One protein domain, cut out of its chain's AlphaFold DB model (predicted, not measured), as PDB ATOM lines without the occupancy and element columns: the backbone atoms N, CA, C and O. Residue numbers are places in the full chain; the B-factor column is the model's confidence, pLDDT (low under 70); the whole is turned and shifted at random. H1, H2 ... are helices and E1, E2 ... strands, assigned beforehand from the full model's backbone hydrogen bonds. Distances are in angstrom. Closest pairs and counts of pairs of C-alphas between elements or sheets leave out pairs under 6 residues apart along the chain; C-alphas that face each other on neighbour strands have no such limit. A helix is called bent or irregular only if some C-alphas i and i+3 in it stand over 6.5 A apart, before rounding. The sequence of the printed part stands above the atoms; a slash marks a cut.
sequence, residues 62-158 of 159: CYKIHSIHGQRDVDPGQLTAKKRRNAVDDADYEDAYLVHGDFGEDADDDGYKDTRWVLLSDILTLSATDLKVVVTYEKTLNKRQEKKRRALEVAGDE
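What this domain is: This is residues 62 to 158 of the 159 residues of an uncharacterized protein of Chrysochromulina tobinii (UniProt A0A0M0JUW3). A bent, strongly twisted sheet of three strands has one long helix, H2, over one face; the helix's first part, residues 129 to 141, packs on the sheet, mostly over E1, and residues 142 to 158 stick out as a free arm. A long loop, residues 75 to 93, joins the ends of E1 and E2, and the short helix H1 sits beside the strands at the sheet's level. The printed part has 97 residues, with three named strands followed by two named helices along the chain, E1 E2 E3 H1 H2; the sheet order is E1 - E2 - E3, all antiparallel, and the class is mixed, helices and strands. The whole is loose, with a radius of gyration of the C-alphas of 17.0 A, and its outline is flat, spanning 59 by 38 by 20 A, with the helical arm adding to the length.

Where its parts are: The printed part begins with E1, residues 62 to 74, whose first C-alpha, that of Cys 62, is at (144.109, 125.505, 116.216); it is 17.6 A from first to last C-alpha and bends by 116 degrees at residue 66. E2, residues 94 to 104, is 22.1 A long and bends by 94 degrees at residue 101. E3, residues 112 to 119, is 18.3 A long and bends by 76 degrees at residue 115; its last C-alpha, that of Leu 119, is at (143.718, 126.024, 126.055). H1, residues 120 to 123, is 4.9 A long. H2, residues 128 to 156, is 41.9 A long and ends with C-alpha 156 at (154.866, 102.643, 150.924).

How they stand to each other: E1, E2 and E3 form a meander, each strand the antiparallel neighbour of the one before. E1 and E2 are a hairpin, with 154 degrees between their directions; N 69 and O 98 are 2.9 A apart and N 96 and O 72 are 2.8 A apart, both within hydrogen-bond range. E2 and E3 are also a hairpin, at 164 degrees, with N 99 and O 116 at 2.8 A and N 112 and O 103 at 2.8 A, again within hydrogen-bond range. E1 and E3 are the edge strands. H2 is on the sheet at a height over the sheet of 9.7 A, in two layers, a helix on one face of a sheet. It lies over E1 and, only just, over E2, on which 3 of its C-alphas fall. On the local plane its line stands at 32 degrees to that of E1, only just slantwise to the strands. The closest C-alphas of E1 and H2 are those of Ile 65 and Asp 130, 5.4 A apart. H1 stands at the sheet's level, at a height of 2.2 A; its closest C-alphas with E2 are those of Leu 120 and Asp 95, 5.4 A apart. H1 and H2 are close but not clearly touching, the C-alphas of Ile 123 and Leu 131 being the closest at 7.4 A. In H2, 23 of 25 O i to N i+4 pairs are within hydrogen-bond range; H1 is too short for such a pair, and its one O i to N i+3 pair is within range.

The domain as a whole: The two C-alphas farthest apart are those of Asp 108 and Glu 158, 59.4 A. Without residues 142 to 158, which stand free, the body has 80 residues and spans 40 by 32 by 19 A. The printed part has no cut. The link from E1 to E2, 19 residues, is long; that from E2 to E3, 7 residues, is short, and those from E3 to H1 and from H1 to H2 are tight. The mean pLDDT of the printed part is 78.1, and it is under 70 at residues 74 to 92, 105 to 111 and 156 to 158 of this predicted model.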
ATOM      1  N   CYS A  62     144.051 126.922 116.555       78.25
ATOM      2  CA  CYS A  62     144.109 125.505 116.216       78.25
ATOM      3  C   CYS A  62     142.810 125.147 115.500       78.25
ATOM      4  O   CYS A  62     141.749 125.424 116.048       78.25
ATOM      5  N   TYR A  63     142.878 124.504 114.335       80.25
ATOM      6  CA  TYR A  63     141.683 124.000 113.637       80.25
ATOM      7  C   TYR A  63     141.698 122.481 113.445       80.25
ATOM      8  O   TYR A  63     140.709 121.907 112.988       80.25
ATOM      9  N   LYS A  64     142.805 121.810 113.797       86.62
ATOM     10  CA  LYS A  64     142.931 120.351 113.711       86.62
ATOM     11  C   LYS A  64     143.967 119.786 114.676       86.62
ATOM     12  O   LYS A  64     145.099 120.268 114.737       86.62
ATOM     13  N   ILE A  65     143.617 118.691 115.353       90.38
ATOM     14  CA  ILE A  65     144.497 117.995 116.304       90.38
ATOM     15  C   ILE A  65     144.996 116.686 115.683       90.38
ATOM     16  O   ILE A  65     144.202 115.806 115.357       90.38
ATOM     17  N   HIS A  66     146.318 116.514 115.574       91.12
ATOM     18  CA  HIS A  66     146.926 115.238 115.156       91.12
ATOM     19  C   HIS A  66     147.276 114.363 116.356       91.12
ATOM     20  O   HIS A  66     146.992 113.166 116.361       91.12
ATOM     21  N   SER A  67     147.899 114.949 117.378       92.69
ATOM     22  CA  SER A  67     148.276 114.242 118.602       92.69
ATOM     23  C   SER A  67     148.470 115.189 119.779       92.69
ATOM     24  O   SER A  67     148.748 116.374 119.608       92.69
ATOM     25  N   ILE A  68     148.368 114.642 120.990       93.19
ATOM     26  CA  ILE A  68     148.621 115.363 122.239       93.19
ATOM     27  C   ILE A  68     149.806 114.718 122.949       93.19
ATOM     28  O   ILE A  68     149.875 113.493 123.088       93.19
ATOM     29  N   HIS A  69     150.741 115.553 123.390       91.06
ATOM     30  CA  HIS A  69     151.997 115.124 124.009       91.06
ATOM     31  C   HIS A  69     152.086 115.449 125.500       91.06
ATOM     32  O   HIS A  69     152.969 114.933 126.184       91.06
ATOM     33  N   GLY A  70     151.184 116.284 126.010       90.19
ATOM     34  CA  GLY A  70     151.205 116.745 127.389       90.19
ATOM     35  C   GLY A  70     149.910 117.441 127.778       90.19
ATOM     36  O   GLY A  70     149.169 117.912 126.917       90.19
ATOM     37  N   GLN A  71     149.678 117.511 129.082       91.06
ATOM     38  CA  GLN A  71     148.649 118.327 129.719       91.06
ATOM     39  C   GLN A  71     149.314 119.084 130.864       91.06
ATOM     40  O   GLN A  71     150.238 118.556 131.495       91.06
ATOM     41  N   ARG A  72     148.868 120.311 131.094       82.75
ATOM     42  CA  ARG A  72     149.224 121.114 132.258       82.75
ATOM     43  C   ARG A  72     148.008 121.915 132.696       82.75
ATOM     44  O   ARG A  72     147.250 122.362 131.839       82.75
ATOM     45  N   ASP A  73     147.935 122.194 133.982       78.75
ATOM     46  CA  ASP A  73     147.053 123.236 134.488       78.75
ATOM     47  C   ASP A  73     147.700 124.587 134.155       78.75
ATOM     48  O   ASP A  73     148.917 124.774 134.317       78.75
ATOM     49  N   VAL A  74     146.927 125.532 133.630       64.69
ATOM     50  CA  VAL A  74     147.396 126.905 133.462       64.69
ATOM     51  C   VAL A  74     147.463 127.549 134.836       64.69
ATOM     52  O   VAL A  74     146.452 127.771 135.493       64.69
ATOM     53  N   ASP A  75     148.691 127.850 135.249       60.41
ATOM     54  CA  ASP A  75     148.988 128.527 136.502       60.41
ATOM     55  C   ASP A  75     148.368 129.940 136.513       60.41
ATOM     56  O   ASP A  75     148.723 130.773 135.665       60.41
ATOM     57  N   PRO A  76     147.512 130.264 137.499       56.31
ATOM     58  CA  PRO A  76     146.996 131.611 137.728       56.31
ATOM     59  C   PRO A  76     148.086 132.692 137.858       56.31
ATOM     60  O   PRO A  76     147.843 133.876 137.607       56.31
ATOM     61  N   GLY A  77     149.326 132.317 138.185       54.91
ATOM     62  CA  GLY A  77     150.511 133.175 138.130       54.91
ATOM     63  C   GLY A  77     150.828 133.741 136.735       54.91
ATOM     64  O   GLY A  77     151.524 134.764 136.638       54.91
ATOM     65  N   GLN A  78     150.280 133.144 135.670       53.44
ATOM     66  CA  GLN A  78     150.323 133.635 134.286       53.44
ATOM     67  C   GLN A  78     149.155 134.569 133.926       53.44
ATOM     68  O   GLN A  78     149.168 135.176 132.852       53.44
ATOM     69  N   LEU A  79     148.178 134.758 134.821       58.03
ATOM     70  CA  LEU A  79     147.110 135.741 134.635       58.03
ATOM     71  C   LEU A  79     147.672 137.166 134.654       58.03
ATOM     72  O   LEU A  79     148.734 137.467 135.211       58.03
ATOM     73  N   THR A  80     146.926 138.093 134.050       57.03
ATOM     74  CA  THR A  80     147.325 139.506 134.006       57.03
ATOM     75  C   THR A  80     147.611 140.056 135.408       57.03
ATOM     76  O   THR A  80     146.991 139.664 136.398       57.03
ATOM     77  N   ALA A  81     148.508 141.043 135.505       56.88
ATOM     78  CA  ALA A  81     148.845 141.678 136.782       56.88
ATOM     79  C   ALA A  81     147.618 142.230 137.536       56.88
ATOM     80  O   ALA A  81     147.668 142.343 138.753       56.88
ATOM     81  N   LYS A  82     146.527 142.562 136.829       51.75
ATOM     82  CA  LYS A  82     145.253 142.977 137.429       51.75
ATOM     83  C   LYS A  82     144.516 141.810 138.092       51.75
ATOM     84  O   LYS A  82     144.059 141.988 139.212       51.75
ATOM     85  N   LYS A  83     144.434 140.644 137.439       51.34
ATOM     86  CA  LYS A  83     143.788 139.442 137.994       51.34
ATOM     87  C   LYS A  83     144.568 138.856 139.175       51.34
ATOM     88  O   LYS A  83     143.964 138.574 140.195       51.34
ATOM     89  N   ARG A  84     145.906 138.816 139.107       56.66
ATOM     90  CA  ARG A  84     146.769 138.340 140.216       56.66
ATOM     91  C   ARG A  84     146.650 139.140 141.521       56.66
ATOM     92  O   ARG A  84     147.127 138.688 142.552       56.66
ATOM     93  N   ARG A  85     146.084 140.353 141.472       55.72
ATOM     94  CA  ARG A  85     145.831 141.196 142.656       55.72
ATOM     95  C   ARG A  85     144.473 140.927 143.314       55.72
ATOM     96  O   ARG A  85     144.208 141.507 144.361       55.72
ATOM     97  N   ASN A  86     143.635 140.091 142.705       62.47
ATOM     98  CA  ASN A  86     142.342 139.670 143.235       62.47
ATOM     99  C   ASN A  86     142.432 138.224 143.749       62.47
ATOM    100  O   ASN A  86     143.416 137.532 143.488       62.47
ATOM    101  N   ALA A  87     141.402 137.770 144.469       59.53
ATOM    102  CA  ALA A  87     141.256 136.353 144.788       59.53
ATOM    103  C   ALA A  87     141.118 135.552 143.483       59.53
ATOM    104  O   ALA A  87     140.303 135.912 142.635       59.53
ATOM    105  N   VAL A  88     141.954 134.525 143.338       63.00
ATOM    106  CA  VAL A  88     141.880 133.519 142.273       63.00
ATOM    107  C   VAL A  88     140.892 132.454 142.734       63.00
ATOM    108  O   VAL A  88     140.992 132.007 143.880       63.00
ATOM    109  N   ASP A  89     139.961 132.062 141.872       68.31
ATOM    110  CA  ASP A  89     139.016 130.973 142.141       68.31
ATOM    111  C   ASP A  89     139.226 129.780 141.194       68.31
ATOM    112  O   ASP A  89     140.087 129.808 140.316       68.31
ATOM    113  N   ASP A  90     138.468 128.698 141.392       69.06
ATOM    114  CA  ASP A  90     138.612 127.469 140.602       69.06
ATOM    115  C   ASP A  90     138.360 127.693 139.099       69.06
ATOM    116  O   ASP A  90     138.909 126.966 138.275       69.06
ATOM    117  N   ALA A  91     137.574 128.709 138.721       67.69
ATOM    118  CA  ALA A  91     137.294 129.025 137.321       67.69
ATOM    119  C   ALA A  91     138.443 129.786 136.639       67.69
ATOM    120  O   ALA A  91     138.447 129.920 135.413       67.69
ATOM    121  N   ASP A  92     139.415 130.292 137.403       64.88
ATOM    122  CA  ASP A  92     140.644 130.877 136.864       64.88
ATOM    123  C   ASP A  92     141.691 129.814 136.477       64.88
ATOM    124  O   ASP A  92     142.665 130.149 135.794       64.88
ATOM    125  N   TYR A  93     141.501 128.556 136.887       70.31
ATOM    126  CA  TYR A  93     142.305 127.431 136.421       70.31
ATOM    127  C   TYR A  93     141.713 126.888 135.124       70.31
ATOM    128  O   TYR A  93     140.530 126.568 135.037       70.31
ATOM    129  N   GLU A  94     142.557 126.758 134.107       74.69
ATOM    130  CA  GLU A  94     142.170 126.170 132.833       74.69
ATOM    131  C   GLU A  94     143.193 125.122 132.407       74.69
ATOM    132  O   GLU A  94     144.398 125.328 132.536       74.69
ATOM    133  N   ASP A  95     142.725 124.001 131.872       83.56
ATOM    134  CA  ASP A  95     143.596 122.997 131.278       83.56
ATOM    135  C   ASP A  95     144.224 123.509 129.977       83.56
ATOM    136  O   ASP A  95     143.554 124.080 129.112       83.56
ATOM    137  N   ALA A  96     145.508 123.223 129.782       84.56
ATOM    138  CA  ALA A  96     146.176 123.385 128.500       84.56
ATOM    139  C   ALA A  96     146.807 122.074 128.038       84.56
ATOM    140  O   ALA A  96     147.473 121.362 128.794       84.56
ATOM    141  N   TYR A  97     146.680 121.803 126.744       88.69
ATOM    142  CA  TYR A  97     147.225 120.614 126.101       88.69
ATOM    143  C   TYR A  97     148.372 120.978 125.166       88.69
ATOM    144  O   TYR A  97     148.296 121.947 124.413       88.69
ATOM    145  N   LEU A  98     149.445 120.186 125.194       90.62
ATOM    146  CA  LEU A  98     150.542 120.298 124.235       90.62
ATOM    147  C   LEU A  98     150.133 119.579 122.949       90.62
ATOM    148  O   LEU A  98     150.342 118.369 122.798       90.62
ATOM    149  N   VAL A  99     149.505 120.331 122.055       90.44
ATOM    150  CA  VAL A  99     148.903 119.858 120.812       90.44
ATOM    151  C   VAL A  99     149.926 119.911 119.691       90.44
ATOM    152  O   VAL A  99     150.489 120.967 119.415       90.44
ATOM    153  N   HIS A 100     150.121 118.785 119.010       92.06
ATOM    154  CA  HIS A 100     150.635 118.762 117.649       92.06
ATOM    155  C   HIS A 100     149.452 118.801 116.678       92.06
ATOM    156  O   HIS A 100     148.610 117.898 116.674       92.06
ATOM    157  N   GLY A 101     149.373 119.863 115.885       89.50
ATOM    158  CA  GLY A 101     148.172 120.219 115.133       89.50
ATOM    159  C   GLY A 101     148.478 121.052 113.898       89.50
ATOM    160  O   GLY A 101     149.641 121.368 113.628       89.50
ATOM    161  N   ASP A 102     147.423 121.379 113.158       86.12
ATOM    162  CA  ASP A 102     147.473 122.404 112.119       86.12
ATOM    163  C   ASP A 102     146.920 123.719 112.709       86.12
ATOM    164  O   ASP A 102     145.852 123.735 113.333       86.12
ATOM    165  N   PHE A 103     147.691 124.800 112.564       81.19
ATOM    166  CA  PHE A 103     147.423 126.111 113.161       81.19
ATOM    167  C   PHE A 103     147.386 127.200 112.101       81.19
ATOM    168  O   PHE A 103     148.263 127.229 111.241       81.19
ATOM    169  N   GLY A 104     146.429 128.113 112.206       72.38
ATOM    170  CA  GLY A 104     146.263 129.253 111.308       72.38
ATOM    171  C   GLY A 104     145.999 130.549 112.068       72.38
ATOM    172  O   GLY A 104     145.874 130.561 113.297       72.38
ATOM    173  N   GLU A 105     145.954 131.653 111.336       60.12
ATOM    174  CA  GLU A 105     145.466 132.946 111.829       60.12
ATOM    175  C   GLU A 105     143.937 132.984 111.920       60.12
ATOM    176  O   GLU A 105     143.400 133.566 112.863       60.12
ATOM    177  N   ASP A 106     143.250 132.294 111.010       62.72
ATOM    178  CA  ASP A 106     141.793 132.222 110.928       62.72
ATOM    179  C   ASP A 106     141.329 130.954 110.177       62.72
ATOM    180  O   ASP A 106     142.112 130.032 109.936       62.72
ATOM    181  N   ALA A 107     140.031 130.882 109.861       53.97
ATOM    182  CA  ALA A 107     139.407 129.753 109.171       53.97
ATOM    183  C   ALA A 107     139.786 129.641 107.681       53.97
ATOM    184  O   ALA A 107     139.585 128.576 107.095       53.97
ATOM    185  N   ASP A 108     140.318 130.712 107.088       57.41
ATOM    186  CA  ASP A 108     140.716 130.791 105.681       57.41
ATOM    187  C   ASP A 108     142.246 130.657 105.505       57.41
ATOM    188  O   ASP A 108     142.754 130.648 104.379       57.41
ATOM    189  N   ASP A 109     143.001 130.530 106.602       61.50
ATOM    190  CA  ASP A 109     144.436 130.265 106.578       61.50
ATOM    191  C   ASP A 109     144.717 128.777 106.314       61.50
ATOM    192  O   ASP A 109     144.322 127.891 107.074       61.50
ATOM    193  N   ASP A 110     145.494 128.506 105.258       64.12
ATOM    194  CA  ASP A 110     146.037 127.176 104.937       64.12
ATOM    195  C   ASP A 110     146.825 126.556 106.106       64.12
ATOM    196  O   ASP A 110     147.059 125.342 106.137       64.12
ATOM    197  N   GLY A 111     147.264 127.404 107.039       69.06
ATOM    198  CA  GLY A 111     147.880 127.041 108.295       69.06
ATOM    199  C   GLY A 111     149.251 126.385 108.155       69.06
ATOM    200  O   GLY A 111     149.859 126.283 107.083       69.06
ATOM    201  N   TYR A 112     149.799 125.961 109.288       71.56
ATOM    202  CA  TYR A 112     151.038 125.201 109.357       71.56
ATOM    203  C   TYR A 112     151.020 124.193 110.499       71.56
ATOM    204  O   TYR A 112     150.378 124.371 111.534       71.56
ATOM    205  N   LYS A 113     151.784 123.120 110.298       83.12
ATOM    206  CA  LYS A 113     152.031 122.107 111.319       83.12
ATOM    207  C   LYS A 113     152.947 122.657 112.392       83.12
ATOM    208  O   LYS A 113     154.041 123.126 112.080       83.12
ATOM    209  N   ASP A 114     152.528 122.526 113.639       81.88
ATOM    210  CA  ASP A 114     153.320 122.957 114.785       81.88
ATOM    211  C   ASP A 114     152.986 122.138 116.036       81.88
ATOM    212  O   ASP A 114     152.075 121.303 116.025       81.88
ATOM    213  N   THR A 115     153.733 122.358 117.115       85.25
ATOM    214  CA  THR A 115     153.446 121.817 118.443       85.25
ATOM    215  C   THR A 115     153.442 122.938 119.477       85.25
ATOM    216  O   THR A 115     154.471 123.571 119.706       85.25
ATOM    217  N   ARG A 116     152.305 123.170 120.141       79.06
ATOM    218  CA  ARG A 116     152.161 124.253 121.128       79.06
ATOM    219  C   ARG A 116     151.146 123.940 122.217       79.06
ATOM    220  O   ARG A 116     150.342 123.023 122.090       79.06
ATOM    221  N   TRP A 117     151.190 124.735 123.277       82.19
ATOM    222  CA  TRP A 117     150.166 124.719 124.313       82.19
ATOM    223  C   TRP A 117     148.906 125.425 123.815       82.19
ATOM    224  O   TRP A 117     148.988 126.569 123.372       82.19
ATOM    225  N   VAL A 118     147.773 124.736 123.893       80.69
ATOM    226  CA  VAL A 118     146.447 125.228 123.502       80.69
ATOM    227  C   VAL A 118     145.508 125.047 124.686       80.69
ATOM    228  O   VAL A 118     145.560 124.007 125.346       80.69
ATOM    229  N   LEU A 119     144.692 126.059 124.970       80.44
ATOM    230  CA  LEU A 119     143.718 126.024 126.055       80.44
ATOM    231  C   LEU A 119     142.587 125.041 125.740       80.44
ATOM    232  O   LEU A 119     142.239 124.825 124.575       80.44
ATOM    233  N   LEU A 120     142.007 124.437 126.773       82.75
ATOM    234  CA  LEU A 120     140.874 123.534 126.607       82.75
ATOM    235  C   LEU A 120     139.667 124.266 126.004       82.75
ATOM    236  O   LEU A 120     139.021 123.702 125.125       82.75
ATOM    237  N   SER A 121     139.389 125.515 126.396       76.94
ATOM    238  CA  SER A 121     138.299 126.305 125.802       76.94
ATOM    239  C   SER A 121     138.434 126.455 124.286       76.94
ATOM    240  O   SER A 121     137.456 126.235 123.572       76.94
ATOM    241  N   ASP A 122     139.641 126.729 123.786       73.12
ATOM    242  CA  ASP A 122     139.923 126.815 122.349       73.12
ATOM    243  C   ASP A 122     139.714 125.460 121.661       73.12
ATOM    244  O   ASP A 122     139.089 125.375 120.602       73.12
ATOM    245  N   ILE A 123     140.179 124.374 122.284       81.19
ATOM    246  CA  ILE A 123     140.012 123.008 121.768       81.19
ATOM    247  C   ILE A 123     138.532 122.619 121.677       81.19
ATOM    248  O   ILE A 123     138.138 121.962 120.715       81.19
ATOM    249  N   LEU A 124     137.699 123.022 122.640       78.25
ATOM    250  CA  LEU A 124     136.267 122.698 122.675       78.25
ATOM    251  C   LEU A 124     135.462 123.343 121.538       78.25
ATOM    252  O   LEU A 124     134.335 122.919 121.284       78.25
ATOM    253  N   THR A 125     136.032 124.317 120.827       76.94
ATOM    254  CA  THR A 125     135.422 124.895 119.620       76.94
ATOM    255  C   THR A 125     135.589 124.017 118.373       76.94
ATOM    256  O   THR A 125     134.964 124.280 117.345       76.94
ATOM    257  N   LEU A 126     136.414 122.966 118.452       79.69
ATOM    258  CA  LEU A 126     136.729 122.085 117.332       79.69
ATOM    259  C   LEU A 126     135.649 121.039 117.051       79.69
ATOM    260  O   LEU A 126     134.721 120.797 117.825       79.69
ATOM    261  N   SER A 127     135.809 120.355 115.916       80.31
ATOM    262  CA  SER A 127     134.911 119.280 115.515       80.31
ATOM    263  C   SER A 127     134.952 118.096 116.492       80.31
ATOM    264  O   SER A 127     135.981 117.769 117.091       80.31
ATOM    265  N   ALA A 128     133.845 117.352 116.573       85.12
ATOM    266  CA  ALA A 128     133.768 116.129 117.375       85.12
ATOM    267  C   ALA A 128     134.829 115.077 116.991       85.12
ATOM    268  O   ALA A 128     135.163 114.209 117.798       85.12
ATOM    269  N   THR A 129     135.353 115.122 115.763       84.31
ATOM    270  CA  THR A 129     136.424 114.223 115.314       84.31
ATOM    271  C   THR A 129     137.752 114.587 115.966       84.31
ATOM    272  O   THR A 129     138.434 113.692 116.462       84.31
ATOM    273  N   ASP A 130     138.089 115.873 116.028       83.00
ATOM    274  CA  ASP A 130     139.328 116.357 116.645       83.00
ATOM    275  C   ASP A 130     139.305 116.145 118.164       83.00
ATOM    276  O   ASP A 130     140.284 115.683 118.756       83.00
ATOM    277  N   LEU A 131     138.140 116.344 118.788       88.50
ATOM    278  CA  LEU A 131     137.939 116.108 120.219       88.50
ATOM    279  C   LEU A 131     138.159 114.643 120.635       88.50
ATOM    280  O   LEU A 131     138.557 114.375 121.771       88.50
ATOM    281  N   LYS A 132     137.986 113.665 119.733       92.12
ATOM    282  CA  LYS A 132     138.287 112.251 120.047       92.12
ATOM    283  C   LYS A 132     139.754 112.030 120.395       92.12
ATOM    284  O   LYS A 132     140.054 111.113 121.167       92.12
ATOM    285  N   VAL A 133     140.663 112.834 119.843       91.00
ATOM    286  CA  VAL A 133     142.096 112.738 120.147       91.00
ATOM    287  C   VAL A 133     142.349 113.131 121.603       91.00
ATOM    288  O   VAL A 133     143.068 112.417 122.304       91.00
ATOM    289  N   VAL A 134     141.674 114.181 122.081       90.25
ATOM    290  CA  VAL A 134     141.716 114.645 123.478       90.25
ATOM    291  C   VAL A 134     141.204 113.562 124.421       90.25
ATOM    292  O   VAL A 134     141.945 113.088 125.279       90.25
ATOM    293  N   VAL A 135     139.997 113.051 124.171       92.00
ATOM    294  CA  VAL A 135     139.380 111.993 124.994       92.00
ATOM    295  C   VAL A 135     140.255 110.735 125.061       92.00
ATOM    296  O   VAL A 135     140.350 110.062 126.091       92.00
ATOM    297  N   THR A 136     140.898 110.373 123.950       94.31
ATOM    298  CA  THR A 136     141.789 109.204 123.896       94.31
ATOM    299  C   THR A 136     143.062 109.434 124.707       94.31
ATOM    300  O   THR A 136     143.519 108.531 125.425       94.31
ATOM    301  N   TYR A 137     143.623 110.638 124.621       93.88
ATOM    302  CA  TYR A 137     144.779 111.040 125.407       93.88
ATOM    303  C   TYR A 137     144.467 111.023 126.910       93.88
ATOM    304  O   TYR A 137     145.181 110.351 127.655       93.88
ATOM    305  N   GLU A 138     143.369 111.641 127.350       92.94
ATOM    306  CA  GLU A 138     142.945 111.680 128.760       92.94
ATOM    307  C   GLU A 138     142.752 110.276 129.346       92.94
ATOM    308  O   GLU A 138     143.274 109.952 130.415       92.94
ATOM    309  N   LYS A 139     142.083 109.377 128.612       94.44
ATOM    310  CA  LYS A 139     141.941 107.966 129.018       94.44
ATOM    311  C   LYS A 139     143.293 107.287 129.216       94.44
ATOM    312  O   LYS A 139     143.464 106.487 130.138       94.44
ATOM    313  N   THR A 140     144.252 107.576 128.342       93.94
ATOM    314  CA  THR A 140     145.605 107.012 128.414       93.94
ATOM    315  C   THR A 140     146.395 107.608 129.578       93.94
ATOM    316  O   THR A 140     147.109 106.880 130.276       93.94
ATOM    317  N   LEU A 141     146.251 108.911 129.819       91.12
ATOM    318  CA  LEU A 141     146.872 109.611 130.934       91.12
ATOM    319  C   LEU A 141     146.351 109.078 132.270       91.12
ATOM    320  O   LEU A 141     147.158 108.691 133.114       91.12
ATOM    321  N   ASN A 142     145.034 108.945 132.426       92.44
ATOM    322  CA  ASN A 142     144.408 108.431 133.645       92.44
ATOM    323  C   ASN A 142     144.897 107.024 133.992       92.44
ATOM    324  O   ASN A 142     145.323 106.784 135.120       92.44
ATOM    325  N   LYS A 143     144.956 106.121 133.004       93.69
ATOM    326  CA  LYS A 143     145.529 104.777 133.191       93.69
ATOM    327  C   LYS A 143     146.990 104.823 133.640       93.69
ATOM    328  O   LYS A 143     147.407 104.048 134.499       93.69
ATOM    329  N   ARG A 144     147.791 105.725 133.060       90.31
ATOM    330  CA  ARG A 144     149.205 105.894 133.424       90.31
ATOM    331  C   ARG A 144     149.354 106.404 134.857       90.31
ATOM    332  O   ARG A 144     150.209 105.898 135.578       90.31
ATOM    333  N   GLN A 145     148.543 107.382 135.253       90.50
ATOM    334  CA  GLN A 145     148.560 107.944 136.603       90.50
ATOM    335  C   GLN A 145     148.084 106.928 137.641       90.50
ATOM    336  O   GLN A 145     148.713 106.778 138.683       90.50
ATOM    337  N   GLU A 146     147.038 106.160 137.338       92.94
ATOM    338  CA  GLU A 146     146.565 105.083 138.209       92.94
ATOM    339  C   GLU A 146     147.643 104.020 138.430       92.94
ATOM    340  O   GLU A 146     147.914 103.647 139.569       92.94
ATOM    341  N   LYS A 147     148.327 103.587 137.362       92.06
ATOM    342  CA  LYS A 147     149.446 102.644 137.477       92.06
ATOM    343  C   LYS A 147     150.567 103.186 138.369       92.06
ATOM    344  O   LYS A 147     151.138 102.427 139.144       92.06
ATOM    345  N   LYS A 148     150.881 104.482 138.264       90.06
ATOM    346  CA  LYS A 148     151.888 105.133 139.114       90.06
ATOM    347  C   LYS A 148     151.454 105.201 140.578       90.06
ATOM    348  O   LYS A 148     152.268 104.889 141.433       90.06
ATOM    349  N   ARG A 149     150.196 105.558 140.861       91.12
ATOM    350  CA  ARG A 149     149.659 105.585 142.233       91.12
ATOM    351  C   ARG A 149     149.717 104.212 142.889       91.12
ATOM    352  O   ARG A 149     150.290 104.098 143.959       91.12
ATOM    353  N   ARG A 150     149.256 103.168 142.195       90.06
ATOM    354  CA  ARG A 150     149.346 101.787 142.697       90.06
ATOM    355  C   ARG A 150     150.788 101.367 142.993       90.06
ATOM    356  O   ARG A 150     151.037 100.685 143.973       90.06
ATOM    357  N   ALA A 151     151.743 101.765 142.150       88.62
ATOM    358  CA  ALA A 151     153.154 101.473 142.394       88.62
ATOM    359  C   ALA A 151     153.711 102.213 143.624       88.62
ATOM    360  O   ALA A 151     154.565 101.669 144.311       88.62
ATOM    361  N   LEU A 152     153.231 103.432 143.896       85.94
ATOM    362  CA  LEU A 152     153.596 104.195 145.093       85.94
ATOM    363  C   LEU A 152     152.973 103.610 146.365       85.94
ATOM    364  O   LEU A 152     153.653 103.560 147.378       85.94
ATOM    365  N   GLU A 153     151.720 103.150 146.307       83.38
ATOM    366  CA  GLU A 153     151.045 102.482 147.431       83.38
ATOM    367  C   GLU A 153     151.797 101.211 147.843       83.38
ATOM    368  O   GLU A 153     152.168 101.074 149.000       83.38
ATOM    369  N   VAL A 154     152.133 100.343 146.881       81.50
ATOM    370  CA  VAL A 154     152.910  99.119 147.154       81.50
ATOM    371  C   VAL A 154     154.288  99.434 147.743       81.50
ATOM    372  O   VAL A 154     154.734  98.734 148.640       81.50
ATOM    373  N   ALA A 155     154.958 100.486 147.265       73.94
ATOM    374  CA  ALA A 155     156.267 100.877 147.786       73.94
ATOM    375  C   ALA A 155     156.205 101.473 149.204       73.94
ATOM    376  O   ALA A 155     157.185 101.384 149.931       73.94
ATOM    377  N   GLY A 156     155.081 102.092 149.583       67.69
ATOM    378  CA  GLY A 156     154.866 102.643 150.924       67.69
ATOM    379  C   GLY A 156     154.413 101.611 151.961       67.69
ATOM    380  O   GLY A 156     154.547 101.869 153.150       67.69
ATOM    381  N   ASP A 157     153.905 100.455 151.526       59.19
ATOM    382  CA  ASP A 157     153.548  99.326 152.401       59.19
ATOM    383  C   ASP A 157     154.756  98.413 152.727       59.19
ATOM    384  O   ASP A 157     154.650  97.518 153.567       59.19
ATOM    385  N   GLU A 158     155.899  98.611 152.059       56.38
ATOM    386  CA  GLU A 158     157.155  97.867 152.272       56.38
ATOM    387  C   GLU A 158     158.143  98.582 153.229       56.38
ATOM    388  O   GLU A 158     159.270  98.105 153.406       56.38
TER     389      GLU A 158